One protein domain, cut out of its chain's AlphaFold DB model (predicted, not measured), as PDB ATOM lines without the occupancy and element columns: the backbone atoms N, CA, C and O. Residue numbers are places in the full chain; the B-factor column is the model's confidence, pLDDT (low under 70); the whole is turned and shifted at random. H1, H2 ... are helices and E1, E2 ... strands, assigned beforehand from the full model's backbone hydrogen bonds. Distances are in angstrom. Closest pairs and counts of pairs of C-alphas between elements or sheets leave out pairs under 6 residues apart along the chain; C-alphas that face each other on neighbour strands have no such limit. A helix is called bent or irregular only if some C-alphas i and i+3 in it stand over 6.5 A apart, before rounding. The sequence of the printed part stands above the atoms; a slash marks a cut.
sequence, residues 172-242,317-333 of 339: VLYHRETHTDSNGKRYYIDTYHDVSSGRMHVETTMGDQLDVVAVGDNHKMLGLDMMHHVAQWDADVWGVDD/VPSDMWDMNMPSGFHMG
ATOM      1  N   VAL A 172       8.963  -4.995  51.975       94.19
ATOM      2  CA  VAL A 172       9.911  -4.175  51.236       94.19
ATOM      3  C   VAL A 172      10.612  -3.276  52.241       94.19
ATOM      4  O   VAL A 172       9.976  -2.493  52.958       94.19
ATOM      5  N   LEU A 173      11.928  -3.413  52.333       96.06
ATOM      6  CA  LEU A 173      12.762  -2.480  53.064       96.06
ATOM      7  C   LEU A 173      12.849  -1.190  52.254       96.06
ATOM      8  O   LEU A 173      13.395  -1.179  51.160       96.06
ATOM      9  N   TYR A 174      12.304  -0.117  52.810       96.62
ATOM     10  CA  TYR A 174      12.446   1.225  52.278       96.62
ATOM     11  C   TYR A 174      13.444   2.004  53.122       96.62
ATOM     12  O   TYR A 174      13.310   2.057  54.351       96.62
ATOM     13  N   HIS A 175      14.398   2.668  52.483       96.00
ATOM     14  CA  HIS A 175      15.256   3.628  53.159       96.00
ATOM     15  C   HIS A 175      15.580   4.831  52.278       96.00
ATOM     16  O   HIS A 175      15.437   4.791  51.059       96.00
ATOM     17  N   ARG A 176      15.944   5.935  52.937       95.50
ATOM     18  CA  ARG A 176      16.343   7.180  52.282       95.50
ATOM     19  C   ARG A 176      17.678   7.662  52.812       95.50
ATOM     20  O   ARG A 176      17.842   7.817  54.027       95.50
ATOM     21  N   GLU A 177      18.559   8.020  51.894       93.38
ATOM     22  CA  GLU A 177      19.833   8.675  52.155       93.38
ATOM     23  C   GLU A 177      19.822  10.113  51.632       93.38
ATOM     24  O   GLU A 177      19.105  10.455  50.691       93.38
ATOM     25  N   THR A 178      20.636  10.974  52.243       92.44
ATOM     26  CA  THR A 178      20.884  12.326  51.746       92.44
ATOM     27  C   THR A 178      22.357  12.478  51.455       92.44
ATOM     28  O   THR A 178      23.189  12.377  52.355       92.44
ATOM     29  N   HIS A 179      22.652  12.828  50.215       90.94
ATOM     30  CA  HIS A 179      24.001  13.060  49.738       90.94
ATOM     31  C   HIS A 179      24.168  14.513  49.309       90.94
ATOM     32  O   HIS A 179      23.230  15.317  49.312       90.94
ATOM     33  N   THR A 180      25.406  14.890  49.031       90.50
ATOM     34  CA  THR A 180      25.760  16.215  48.526       90.50
ATOM     35  C   THR A 180      26.736  16.029  47.378       90.50
ATOM     36  O   THR A 180      27.732  15.323  47.532       90.50
ATOM     37  N   ASP A 181      26.424  16.619  46.228       86.56
ATOM     38  CA  ASP A 181      27.260  16.538  45.035       86.56
ATOM     39  C   ASP A 181      28.549  17.374  45.187       86.56
ATOM     40  O   ASP A 181      28.780  18.058  46.190       86.56
ATOM     41  N   SER A 182      29.399  17.358  44.158       88.00
ATOM     42  CA  SER A 182      30.640  18.144  44.137       88.00
ATOM     43  C   SER A 182      30.427  19.662  44.194       88.00
ATOM     44  O   SER A 182      31.368  20.395  44.489       88.00
ATOM     45  N   ASN A 183      29.217  20.141  43.903       89.19
ATOM     46  CA  ASN A 183      28.846  21.554  43.889       89.19
ATOM     47  C   ASN A 183      28.153  21.992  45.190       89.19
ATOM     48  O   ASN A 183      27.737  23.146  45.304       89.19
ATOM     49  N   GLY A 184      28.012  21.099  46.173       90.12
ATOM     50  CA  GLY A 184      27.307  21.386  47.421       90.12
ATOM     51  C   GLY A 184      25.783  21.260  47.325       90.12
ATOM     52  O   GLY A 184      25.084  21.606  48.281       90.12
ATOM     53  N   LYS A 185      25.238  20.775  46.204       90.94
ATOM     54  CA  LYS A 185      23.803  20.558  46.019       90.94
ATOM     55  C   LYS A 185      23.399  19.230  46.648       90.94
ATOM     56  O   LYS A 185      24.027  18.197  46.433       90.94
ATOM     57  N   ARG A 186      22.331  19.264  47.445       92.44
ATOM     58  CA  ARG A 186      21.787  18.064  48.085       92.44
ATOM     59  C   ARG A 186      20.927  17.277  47.108       92.44
ATOM     60  O   ARG A 186      20.150  17.865  46.354       92.44
ATOM     61  N   TYR A 187      21.033  15.962  47.196       92.62
ATOM     62  CA  TYR A 187      20.174  15.016  46.500       92.62
ATOM     63  C   TYR A 187      19.817  13.863  47.439       92.62
ATOM     64  O   TYR A 187      20.465  13.663  48.474       92.62
ATOM     65  N   TYR A 188      18.750  13.153  47.105       93.94
ATOM     66  CA  TYR A 188      18.209  12.063  47.901       93.94
ATOM     67  C   TYR A 188      18.254  10.778  47.099       93.94
ATOM     68  O   TYR A 188      17.980  10.805  45.902       93.94
ATOM     69  N   ILE A 189      18.580   9.686  47.776       94.25
ATOM     70  CA  ILE A 189      18.485   8.342  47.217       94.25
ATOM     71  C   ILE A 189      17.416   7.615  48.021       94.25
ATOM     72  O   ILE A 189      17.539   7.493  49.241       94.25
ATOM     73  N   ASP A 190      16.358   7.200  47.346       95.88
ATOM     74  CA  ASP A 190      15.285   6.372  47.872       95.88
ATOM     75  C   ASP A 190      15.479   4.944  47.367       95.88
ATOM     76  O   ASP A 190      15.489   4.709  46.163       95.88
ATOM     77  N   THR A 191      15.606   3.985  48.280       96.31
ATOM     78  CA  THR A 191      15.812   2.576  47.934       96.31
ATOM     79  C   THR A 191      14.674   1.735  48.477       96.31
ATOM     80  O   THR A 191      14.295   1.849  49.645       96.31
ATOM     81  N   TYR A 192      14.157   0.857  47.629       96.75
ATOM     82  CA  TYR A 192      13.147  -0.144  47.925       96.75
ATOM     83  C   TYR A 192      13.738  -1.510  47.611       96.75
ATOM     84  O   TYR A 192      14.066  -1.807  46.466       96.75
ATOM     85  N   HIS A 193      13.860  -2.352  48.624       95.38
ATOM     86  CA  HIS A 193      14.425  -3.683  48.497       95.38
ATOM     87  C   HIS A 193      13.422  -4.713  49.014       95.38
ATOM     88  O   HIS A 193      13.139  -4.800  50.211       95.38
ATOM     89  N   ASP A 194      12.860  -5.505  48.106       92.75
ATOM     90  CA  ASP A 194      12.089  -6.688  48.466       92.75
ATOM     91  C   ASP A 194      13.052  -7.782  48.930       92.75
ATOM     92  O   ASP A 194      13.617  -8.532  48.133       92.75
ATOM     93  N   VAL A 195      13.197  -7.889  50.250       84.62
ATOM     94  CA  VAL A 195      14.138  -8.798  50.922       84.62
ATOM     95  C   VAL A 195      13.879 -10.270  50.567       84.62
ATOM     96  O   VAL A 195      14.767 -11.110  50.698       84.62
ATOM     97  N   SER A 196      12.664 -10.614  50.126       86.12
ATOM     98  CA  SER A 196      12.296 -11.997  49.811       86.12
ATOM     99  C   SER A 196      12.681 -12.424  48.398       86.12
ATOM    100  O   SER A 196      13.090 -13.568  48.197       86.12
ATOM    101  N   SER A 197      12.550 -11.520  47.428       88.00
ATOM    102  CA  SER A 197      12.855 -11.793  46.020       88.00
ATOM    103  C   SER A 197      14.218 -11.251  45.584       88.00
ATOM    104  O   SER A 197      14.727 -11.656  44.540       88.00
ATOM    105  N   GLY A 198      14.819 -10.365  46.383       88.56
ATOM    106  CA  GLY A 198      16.013  -9.598  46.034       88.56
ATOM    107  C   GLY A 198      15.766  -8.565  44.939       88.56
ATOM    108  O   GLY A 198      16.718  -8.098  44.323       88.56
ATOM    109  N   ARG A 199      14.499  -8.227  44.654       94.12
ATOM    110  CA  ARG A 199      14.180  -7.115  43.757       94.12
ATOM    111  C   ARG A 199      14.542  -5.802  44.434       94.12
ATOM    112  O   ARG A 199      14.238  -5.604  45.612       94.12
ATOM    113  N   MET A 200      15.162  -4.912  43.677       95.19
ATOM    114  CA  MET A 200      15.611  -3.611  44.145       95.19
ATOM    115  C   MET A 200      15.143  -2.524  43.183       95.19
ATOM    116  O   MET A 200      15.167  -2.702  41.967       95.19
ATOM    117  N   HIS A 201      14.718  -1.402  43.744       96.75
ATOM    118  CA  HIS A 201      14.389  -0.188  43.025       96.75
ATOM    119  C   HIS A 201      15.038   0.989  43.750       96.75
ATOM    120  O   HIS A 201      14.865   1.145  44.957       96.75
ATOM    121  N   VAL A 202      15.791   1.798  43.021       96.00
ATOM    122  CA  VAL A 202      16.537   2.948  43.526       96.00
ATOM    123  C   VAL A 202      16.118   4.169  42.723       96.00
ATOM    124  O   VAL A 202      16.158   4.145  41.497       96.00
ATOM    125  N   GLU A 203      15.746   5.239  43.410       96.06
ATOM    126  CA  GLU A 203      15.402   6.530  42.821       96.06
ATOM    127  C   GLU A 203      16.348   7.594  43.365       96.06
ATOM    128  O   GLU A 203      16.437   7.799  44.578       96.06
ATOM    129  N   THR A 204      17.019   8.320  42.477       94.44
ATOM    130  CA  THR A 204      17.796   9.503  42.847       94.44
ATOM    131  C   THR A 204      17.015  10.750  42.473       94.44
ATOM    132  O   THR A 204      16.717  10.993  41.304       94.44
ATOM    133  N   THR A 205      16.704  11.573  43.471       94.06
ATOM    134  CA  THR A 205      15.993  12.842  43.291       94.06
ATOM    135  C   THR A 205      16.908  14.014  43.616       94.06
ATOM    136  O   THR A 205      17.471  14.097  44.712       94.06
ATOM    137  N   MET A 206      17.013  14.974  42.699       90.88
ATOM    138  CA  MET A 206      17.793  16.194  42.883       90.88
ATOM    139  C   MET A 206      16.891  17.434  42.773       90.88
ATOM    140  O   MET A 206      16.375  17.769  41.708       90.88
ATOM    141  N   GLY A 207      16.732  18.170  43.880       83.75
ATOM    142  CA  GLY A 207      15.666  19.171  43.996       83.75
ATOM    143  C   GLY A 207      14.320  18.461  44.135       83.75
ATOM    144  O   GLY A 207      14.130  17.756  45.118       83.75
ATOM    145  N   ASP A 208      13.457  18.592  43.128       86.69
ATOM    146  CA  ASP A 208      12.162  17.895  43.027       86.69
ATOM    147  C   ASP A 208      12.045  17.088  41.718       86.69
ATOM    148  O   ASP A 208      10.951  16.744  41.275       86.69
ATOM    149  N   GLN A 209      13.176  16.838  41.051       91.00
ATOM    150  CA  GLN A 209      13.231  16.093  39.797       91.00
ATOM    151  C   GLN A 209      13.873  14.731  40.026       91.00
ATOM    152  O   GLN A 209      14.941  14.639  40.635       91.00
ATOM    153  N   LEU A 210      13.205  13.695  39.521       92.62
ATOM    154  CA  LEU A 210      13.756  12.353  39.421       92.62
ATOM    155  C   LEU A 210      14.835  12.367  38.335       92.62
ATOM    156  O   LEU A 210      14.531  12.640  37.175       92.62
ATOM    157  N   ASP A 211      16.077  12.137  38.738       92.12
ATOM    158  CA  ASP A 211      17.256  12.246  37.876       92.12
ATOM    159  C   ASP A 211      17.654  10.868  37.348       92.12
ATOM    160  O   ASP A 211      17.850  10.657  36.152       92.12
ATOM    161  N   VAL A 212      17.671   9.888  38.250       93.00
ATOM    162  CA  VAL A 212      18.092   8.523  37.961       93.00
ATOM    163  C   VAL A 212      17.128   7.528  38.590       93.00
ATOM    164  O   VAL A 212      16.676   7.712  39.719       93.00
ATOM    165  N   VAL A 213      16.859   6.446  37.861       95.88
ATOM    166  CA  VAL A 213      16.193   5.249  38.377       95.88
ATOM    167  C   VAL A 213      17.076   4.042  38.112       95.88
ATOM    168  O   VAL A 213      17.632   3.901  37.026       95.88
ATOM    169  N   ALA A 214      17.183   3.139  39.074       96.12
ATOM    170  CA  ALA A 214      17.738   1.819  38.849       96.12
ATOM    171  C   ALA A 214      16.740   0.773  39.353       96.12
ATOM    172  O   ALA A 214      16.294   0.833  40.492       96.12
ATOM    173  N   VAL A 215      16.416  -0.215  38.525       97.00
ATOM    174  CA  VAL A 215      15.495  -1.304  38.868       97.00
ATOM    175  C   VAL A 215      16.101  -2.645  38.486       97.00
ATOM    176  O   VAL A 215      16.648  -2.804  37.395       97.00
ATOM    177  N   GLY A 216      16.018  -3.626  39.375       94.75
ATOM    178  CA  GLY A 216      16.648  -4.916  39.143       94.75
ATOM    179  C   GLY A 216      16.270  -5.993  40.136       94.75
ATOM    180  O   GLY A 216      15.385  -5.839  40.979       94.75
ATOM    181  N   ASP A 217      16.963  -7.111  40.003       92.75
ATOM    182  CA  ASP A 217      16.897  -8.270  40.879       92.75
ATOM    183  C   ASP A 217      18.314  -8.789  41.183       92.75
ATOM    184  O   ASP A 217      19.313  -8.164  40.834       92.75
ATOM    185  N   ASN A 218      18.421  -9.962  41.813       86.19
ATOM    186  CA  ASN A 218      19.706 -10.596  42.138       86.19
ATOM    187  C   ASN A 218      20.570 -10.984  40.914       86.19
ATOM    188  O   ASN A 218      21.639 -11.576  41.090       86.19
ATOM    189  N   HIS A 219      20.098 -10.764  39.685       88.44
ATOM    190  CA  HIS A 219      20.754 -11.213  38.460       88.44
ATOM    191  C   HIS A 219      21.073 -10.091  37.483       88.44
ATOM    192  O   HIS A 219      22.060 -10.209  36.758       88.44
ATOM    193  N   LYS A 220      20.232  -9.059  37.403       93.44
ATOM    194  CA  LYS A 220      20.407  -7.954  36.460       93.44
ATOM    195  C   LYS A 220      19.830  -6.658  37.011       93.44
ATOM    196  O   LYS A 220      18.809  -6.664  37.696       93.44
ATOM    197  N   MET A 221      20.438  -5.551  36.599       94.69
ATOM    198  CA  MET A 221      20.012  -4.198  36.945       94.69
ATOM    199  C   MET A 221      19.854  -3.355  35.676       94.69
ATOM    200  O   MET A 221      20.760  -3.311  34.839       94.69
ATOM    201  N   LEU A 222      18.717  -2.679  35.528       96.75
ATOM    202  CA  LEU A 222      18.479  -1.647  34.524       96.75
ATOM    203  C   LEU A 222      18.634  -0.278  35.179       96.75
ATOM    204  O   LEU A 222      17.850   0.073  36.056       96.75
ATOM    205  N   GLY A 223      19.612   0.501  34.733       96.50
ATOM    206  CA  GLY A 223      19.737   1.911  35.085       96.50
ATOM    207  C   GLY A 223      19.108   2.801  34.015       96.50
ATOM    208  O   GLY A 223      19.180   2.499  32.820       96.50
ATOM    209  N   LEU A 224      18.514   3.907  34.448       96.12
ATOM    210  CA  LEU A 224      17.834   4.904  33.636       96.12
ATOM    211  C   LEU A 224      18.301   6.295  34.067       96.12
ATOM    212  O   LEU A 224      18.132   6.683  35.220       96.12
ATOM    213  N   ASP A 225      18.861   7.048  33.128       95.25
ATOM    214  CA  ASP A 225      19.068   8.490  33.242       95.25
ATOM    215  C   ASP A 225      17.815   9.180  32.697       95.25
ATOM    216  O   ASP A 225      17.544   9.166  31.489       95.25
ATOM    217  N   MET A 226      17.027   9.741  33.608       94.56
ATOM    218  CA  MET A 226      15.728  10.335  33.312       94.56
ATOM    219  C   MET A 226      15.860  11.677  32.591       94.56
ATOM    220  O   MET A 226      14.938  12.079  31.884       94.56
ATOM    221  N   MET A 227      17.003  12.354  32.722       91.75
ATOM    222  CA  MET A 227      17.257  13.660  32.112       91.75
ATOM    223  C   MET A 227      17.690  13.541  30.651       91.75
ATOM    224  O   MET A 227      17.275  14.342  29.809       91.75
ATOM    225  N   HIS A 228      18.509  12.539  30.332       93.81
ATOM    226  CA  HIS A 228      19.034  12.307  28.983       93.81
ATOM    227  C   HIS A 228      18.300  11.188  28.230       93.81
ATOM    228  O   HIS A 228      18.606  10.936  27.061       93.81
ATOM    229  N   HIS A 229      17.334  10.524  28.875       96.12
ATOM    230  CA  HIS A 229      16.619   9.353  28.361       96.12
ATOM    231  C   HIS A 229      17.575   8.242  27.893       96.12
ATOM    232  O   HIS A 229      17.435   7.687  26.795       96.12
ATOM    233  N   VAL A 230      18.574   7.930  28.722       96.75
ATOM    234  CA  VAL A 230      19.553   6.862  28.471       96.75
ATOM    235  C   VAL A 230      19.247   5.679  29.378       96.75
ATOM    236  O   VAL A 230      19.014   5.849  30.568       96.75
ATOM    237  N   ALA A 231      19.263   4.474  28.819       97.25
ATOM    238  CA  ALA A 231      19.135   3.227  29.558       97.25
ATOM    239  C   ALA A 231      20.429   2.408  29.462       97.25
ATOM    240  O   ALA A 231      21.117   2.442  28.438       97.25
ATOM    241  N   GLN A 232      20.751   1.639  30.498       96.62
ATOM    242  CA  GLN A 232      21.857   0.684  30.462       96.62
ATOM    243  C   GLN A 232      21.545  -0.542  31.322       96.62
ATOM    244  O   GLN A 232      21.140  -0.416  32.476       96.62
ATOM    245  N   TRP A 233      21.770  -1.728  30.760       95.69
ATOM    246  CA  TRP A 233      21.795  -2.982  31.515       95.69
ATOM    247  C   TRP A 233      23.096  -3.142  32.307       95.69
ATOM    248  O   TRP A 233      24.088  -2.457  32.045       95.69
ATOM    249  N   ASP A 234      23.093  -4.070  33.260       93.19
ATOM    250  CA  ASP A 234      24.234  -4.363  34.134       93.19
ATOM    251  C   ASP A 234      24.689  -3.112  34.911       93.19
ATOM    252  O   ASP A 234      25.875  -2.838  35.105       93.19
ATOM    253  N   ALA A 235      23.713  -2.300  35.327       91.44
ATOM    254  CA  ALA A 235      23.925  -1.085  36.107       91.44
ATOM    255  C   ALA A 235      24.093  -1.384  37.610       91.44
ATOM    256  O   ALA A 235      23.661  -0.599  38.450       91.44
ATOM    257  N   ASP A 236      24.721  -2.508  37.973       88.62
ATOM    258  CA  ASP A 236      24.838  -2.973  39.367       88.62
ATOM    259  C   ASP A 236      25.553  -1.952  40.266       88.62
ATOM    260  O   ASP A 236      25.308  -1.872  41.465       88.62
ATOM    261  N   VAL A 237      26.411  -1.119  39.668       85.62
ATOM    262  CA  VAL A 237      27.115  -0.012  40.337       85.62
ATOM    263  C   VAL A 237      26.185   1.094  40.852       85.62
ATOM    264  O   VAL A 237      26.636   1.942  41.617       85.62
ATOM    265  N   TRP A 238      24.918   1.110  40.426       85.81
ATOM    266  CA  TRP A 238      23.871   2.020  40.907       85.81
ATOM    267  C   TRP A 238      22.969   1.380  41.971       85.81
ATOM    268  O   TRP A 238      22.113   2.061  42.531       85.81
ATOM    269  N   GLY A 239      23.161   0.091  42.268       83.88
ATOM    270  CA  GLY A 239      22.543  -0.559  43.420       83.88
ATOM    271  C   GLY A 239      23.150  -0.083  44.743       83.88
ATOM    272  O   GLY A 239      24.247   0.481  44.783       83.88
ATOM    273  N   VAL A 240      22.441  -0.338  45.844       82.56
ATOM    274  CA  VAL A 240      22.898  -0.010  47.202       82.56
ATOM    275  C   VAL A 240      23.284  -1.284  47.954       82.56
ATOM    276  O   VAL A 240      22.638  -2.323  47.821       82.56
ATOM    277  N   ASP A 241      24.354  -1.216  48.751       81.56
ATOM    278  CA  ASP A 241      24.734  -2.308  49.649       81.56
ATOM    279  C   ASP A 241      23.831  -2.323  50.891       81.56
ATOM    280  O   ASP A 241      24.099  -1.665  51.894       81.56
ATOM    281  N   ASP A 242      22.776  -3.132  50.823       80.94
ATOM    282  CA  ASP A 242      21.844  -3.367  51.929       80.94
ATOM    283  C   ASP A 242      22.185  -4.630  52.735       80.94
ATOM    284  O   ASP A 242      21.337  -5.179  53.444       80.94
ATOM    285  N   VAL A 317       3.483  -1.260  48.210       93.81
ATOM    286  CA  VAL A 317       4.427  -0.973  47.134       93.81
ATOM    287  C   VAL A 317       3.767  -1.318  45.798       93.81
ATOM    288  O   VAL A 317       3.310  -2.448  45.615       93.81
ATOM    289  N   PRO A 318       3.657  -0.359  44.865       94.88
ATOM    290  CA  PRO A 318       3.099  -0.619  43.544       94.88
ATOM    291  C   PRO A 318       3.862  -1.732  42.813       94.88
ATOM    292  O   PRO A 318       5.090  -1.787  42.839       94.88
ATOM    293  N   SER A 319       3.148  -2.650  42.157       90.44
ATOM    294  CA  SER A 319       3.780  -3.803  41.497       90.44
ATOM    295  C   SER A 319       4.618  -3.425  40.271       90.44
ATOM    296  O   SER A 319       5.542  -4.153  39.916       90.44
ATOM    297  N   ASP A 320       4.277  -2.314  39.623       94.19
ATOM    298  CA  ASP A 320       4.982  -1.714  38.486       94.19
ATOM    299  C   ASP A 320       6.324  -1.083  38.876       94.19
ATOM    300  O   ASP A 320       7.182  -0.917  38.017       94.19
ATOM    301  N   MET A 321       6.564  -0.837  40.168       94.56
ATOM    302  CA  MET A 321       7.868  -0.397  40.673       94.56
ATOM    303  C   MET A 321       9.000  -1.366  40.305       94.56
ATOM    304  O   MET A 321      10.154  -0.977  40.168       94.56
ATOM    305  N   TRP A 322       8.679  -2.641  40.118       95.69
ATOM    306  CA  TRP A 322       9.654  -3.676  39.789       95.69
ATOM    307  C   TRP A 322       9.819  -3.905  38.284       95.69
ATOM    308  O   TRP A 322      10.474  -4.871  37.885       95.69
ATOM    309  N   ASP A 323       9.177  -3.089  37.444       95.19
ATOM    310  CA  ASP A 323       9.234  -3.263  36.000       95.19
ATOM    311  C   ASP A 323      10.621  -2.897  35.456       95.19
ATOM    312  O   ASP A 323      11.085  -1.769  35.577       95.19
ATOM    313  N   MET A 324      11.271  -3.869  34.815       95.44
ATOM    314  CA  MET A 324      12.555  -3.697  34.133       95.44
ATOM    315  C   MET A 324      12.387  -3.442  32.625       95.44
ATOM    316  O   MET A 324      13.328  -3.624  31.852       95.44
ATOM    317  N   ASN A 325      11.193  -3.080  32.160       95.31
ATOM    318  CA  ASN A 325      10.996  -2.662  30.779       95.31
ATOM    319  C   ASN A 325      11.565  -1.257  30.559       95.31
ATOM    320  O   ASN A 325      11.276  -0.321  31.300       95.31
ATOM    321  N   MET A 326      12.341  -1.096  29.487       94.94
ATOM    322  CA  MET A 326      12.832   0.218  29.083       94.94
ATOM    323  C   MET A 326      11.647   1.120  28.683       94.94
ATOM    324  O   MET A 326      10.898   0.744  27.772       94.94
ATOM    325  N   PRO A 327      11.482   2.309  29.295       94.81
ATOM    326  CA  PRO A 327      10.394   3.215  28.942       94.81
ATOM    327  C   PRO A 327      10.500   3.718  27.496       94.81
ATOM    328  O   PRO A 327      11.581   3.811  26.909       94.81
ATOM    329  N   SER A 328       9.365   4.094  26.905       95.62
ATOM    330  CA  SER A 328       9.343   4.669  25.557       95.62
ATOM    331  C   SER A 328      10.161   5.963  25.487       95.62
ATOM    332  O   SER A 328       9.996   6.836  26.333       95.62
ATOM    333  N   GLY A 329      10.983   6.111  24.446       95.56
ATOM    334  CA  GLY A 329      11.827   7.296  24.244       95.56
ATOM    335  C   GLY A 329      13.233   7.174  24.834       95.56
ATOM    336  O   GLY A 329      14.090   7.987  24.495       95.56
ATOM    337  N   PHE A 330      13.494   6.137  25.632       97.38
ATOM    338  CA  PHE A 330      14.841   5.811  26.079       97.38
ATOM    339  C   PHE A 330      15.631   5.097  24.983       97.38
ATOM    340  O   PHE A 330      15.080   4.359  24.161       97.38
ATOM    341  N   HIS A 331      16.943   5.307  24.990       96.69
ATOM    342  CA  HIS A 331      17.881   4.606  24.122       96.69
ATOM    343  C   HIS A 331      19.011   3.991  24.943       96.69
ATOM    344  O   HIS A 331      19.419   4.526  25.971       96.69
ATOM    345  N   MET A 332      19.525   2.850  24.483       97.31
ATOM    346  CA  MET A 332      20.637   2.183  25.158       97.31
ATOM    347  C   MET A 332      21.926   2.992  25.000       97.31
ATOM    348  O   MET A 332      22.284   3.396  23.891       97.31
ATOM    349  N   GLY A 333      22.640   3.193  26.102       94.31
ATOM    350  CA  GLY A 333      23.877   3.963  26.144       94.31
ATOM    351  C   GLY A 333      24.735   3.602  27.350       94.31
ATOM    352  O   GLY A 333      24.615   2.515  27.905       94.31
TER     353      GLY A 333
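What this domain is: This is residues 172 to 242 and 317 to 333 of the 339 residues of an uncharacterized protein of Ktedonobacteraceae bacterium (UniProt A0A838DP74). A single twisted sheet of six antiparallel strands makes the body, its strands side by side in chain order, with E1 to E4 long and E5 and E6 shorter. Residues 234 to 242 run across one face of the sheet, residues 323 to 326 pass over the other, and the short helix H1 only grazes the sheet. The printed part has 88 residues, with six named strands followed by one named helix; the sheet's order is E1 - E2 - E3 - E4 - E5 - E6, and the class is mostly strand. The whole is compact, with a radius of gyration of the C-alphas of 12.8 A, and its outline is rounded, spanning 36 by 30 by 23 A.

Where its parts are: E1, residues 172 to 180, begins at C-alpha 172 at (9.911, -4.175, 51.236) and is 26.0 A long from first to last C-alpha. E2, residues 186 to 194, is 26.6 A long; E3, residues 199 to 206, 23.6 A; E4, residues 209 to 216, 21.3 A. E5 is residues 221 to 225, 13.3 A long, and E6 is residues 230 to 233, 10.5 A long, ending at C-alpha 233 at (21.795, -2.982, 31.515). H1, residues 319 to 322, is 6.1 A long, ends at C-alpha 322 at (9.654, -3.676, 39.789), and is neither bent nor irregular, but only just: C-alphas 319 and 322 are 6.1 A apart.

How they stand to each other: The six strands form a meander, each strand the antiparallel neighbour of the one before, and each successive pair is a hairpin. E1 and E2 run at 163 degrees, with N 175 and O 191 within hydrogen-bond range at 3.0 A. Between E2 and E3, at 167 degrees, N 190 and O 203 are 2.8 A apart. Between E3 and E4, at 166 degrees, N 202 and O 214 are 2.8 A apart. Between E4 and E5, at 165 degrees, N 224 and O 213 are 2.7 A apart. Between E5 and E6, at 168 degrees, N 223 and O 232 are 2.9 A apart. E1 and E6 are the edge strands and are apart. Residues 230 to 231 of E6 also pair, in parallel, with residues 331 to 332. H1 is on the sheet but only grazes it, with its residues 321 to 322; the closest C-alphas of H1 and E4 are those of Trp 322 and Val 215, 6.4 A apart. H1 is too short for an O i to N i+4 pair; its one O i to N i+3 pair is within hydrogen-bond range.

The domain as a whole: The C-alphas of Asn 183 and Ser 196, the two farthest apart, are 37.9 A from each other. Residues 243 to 316 are not printed, and C-alphas 242 and 317 are 18.2 A apart across this cut, which falls in the link from E6 to H1. The links that are printed whole are tight. The mean pLDDT of the printed part is 92.7, and no printed residue is under 70.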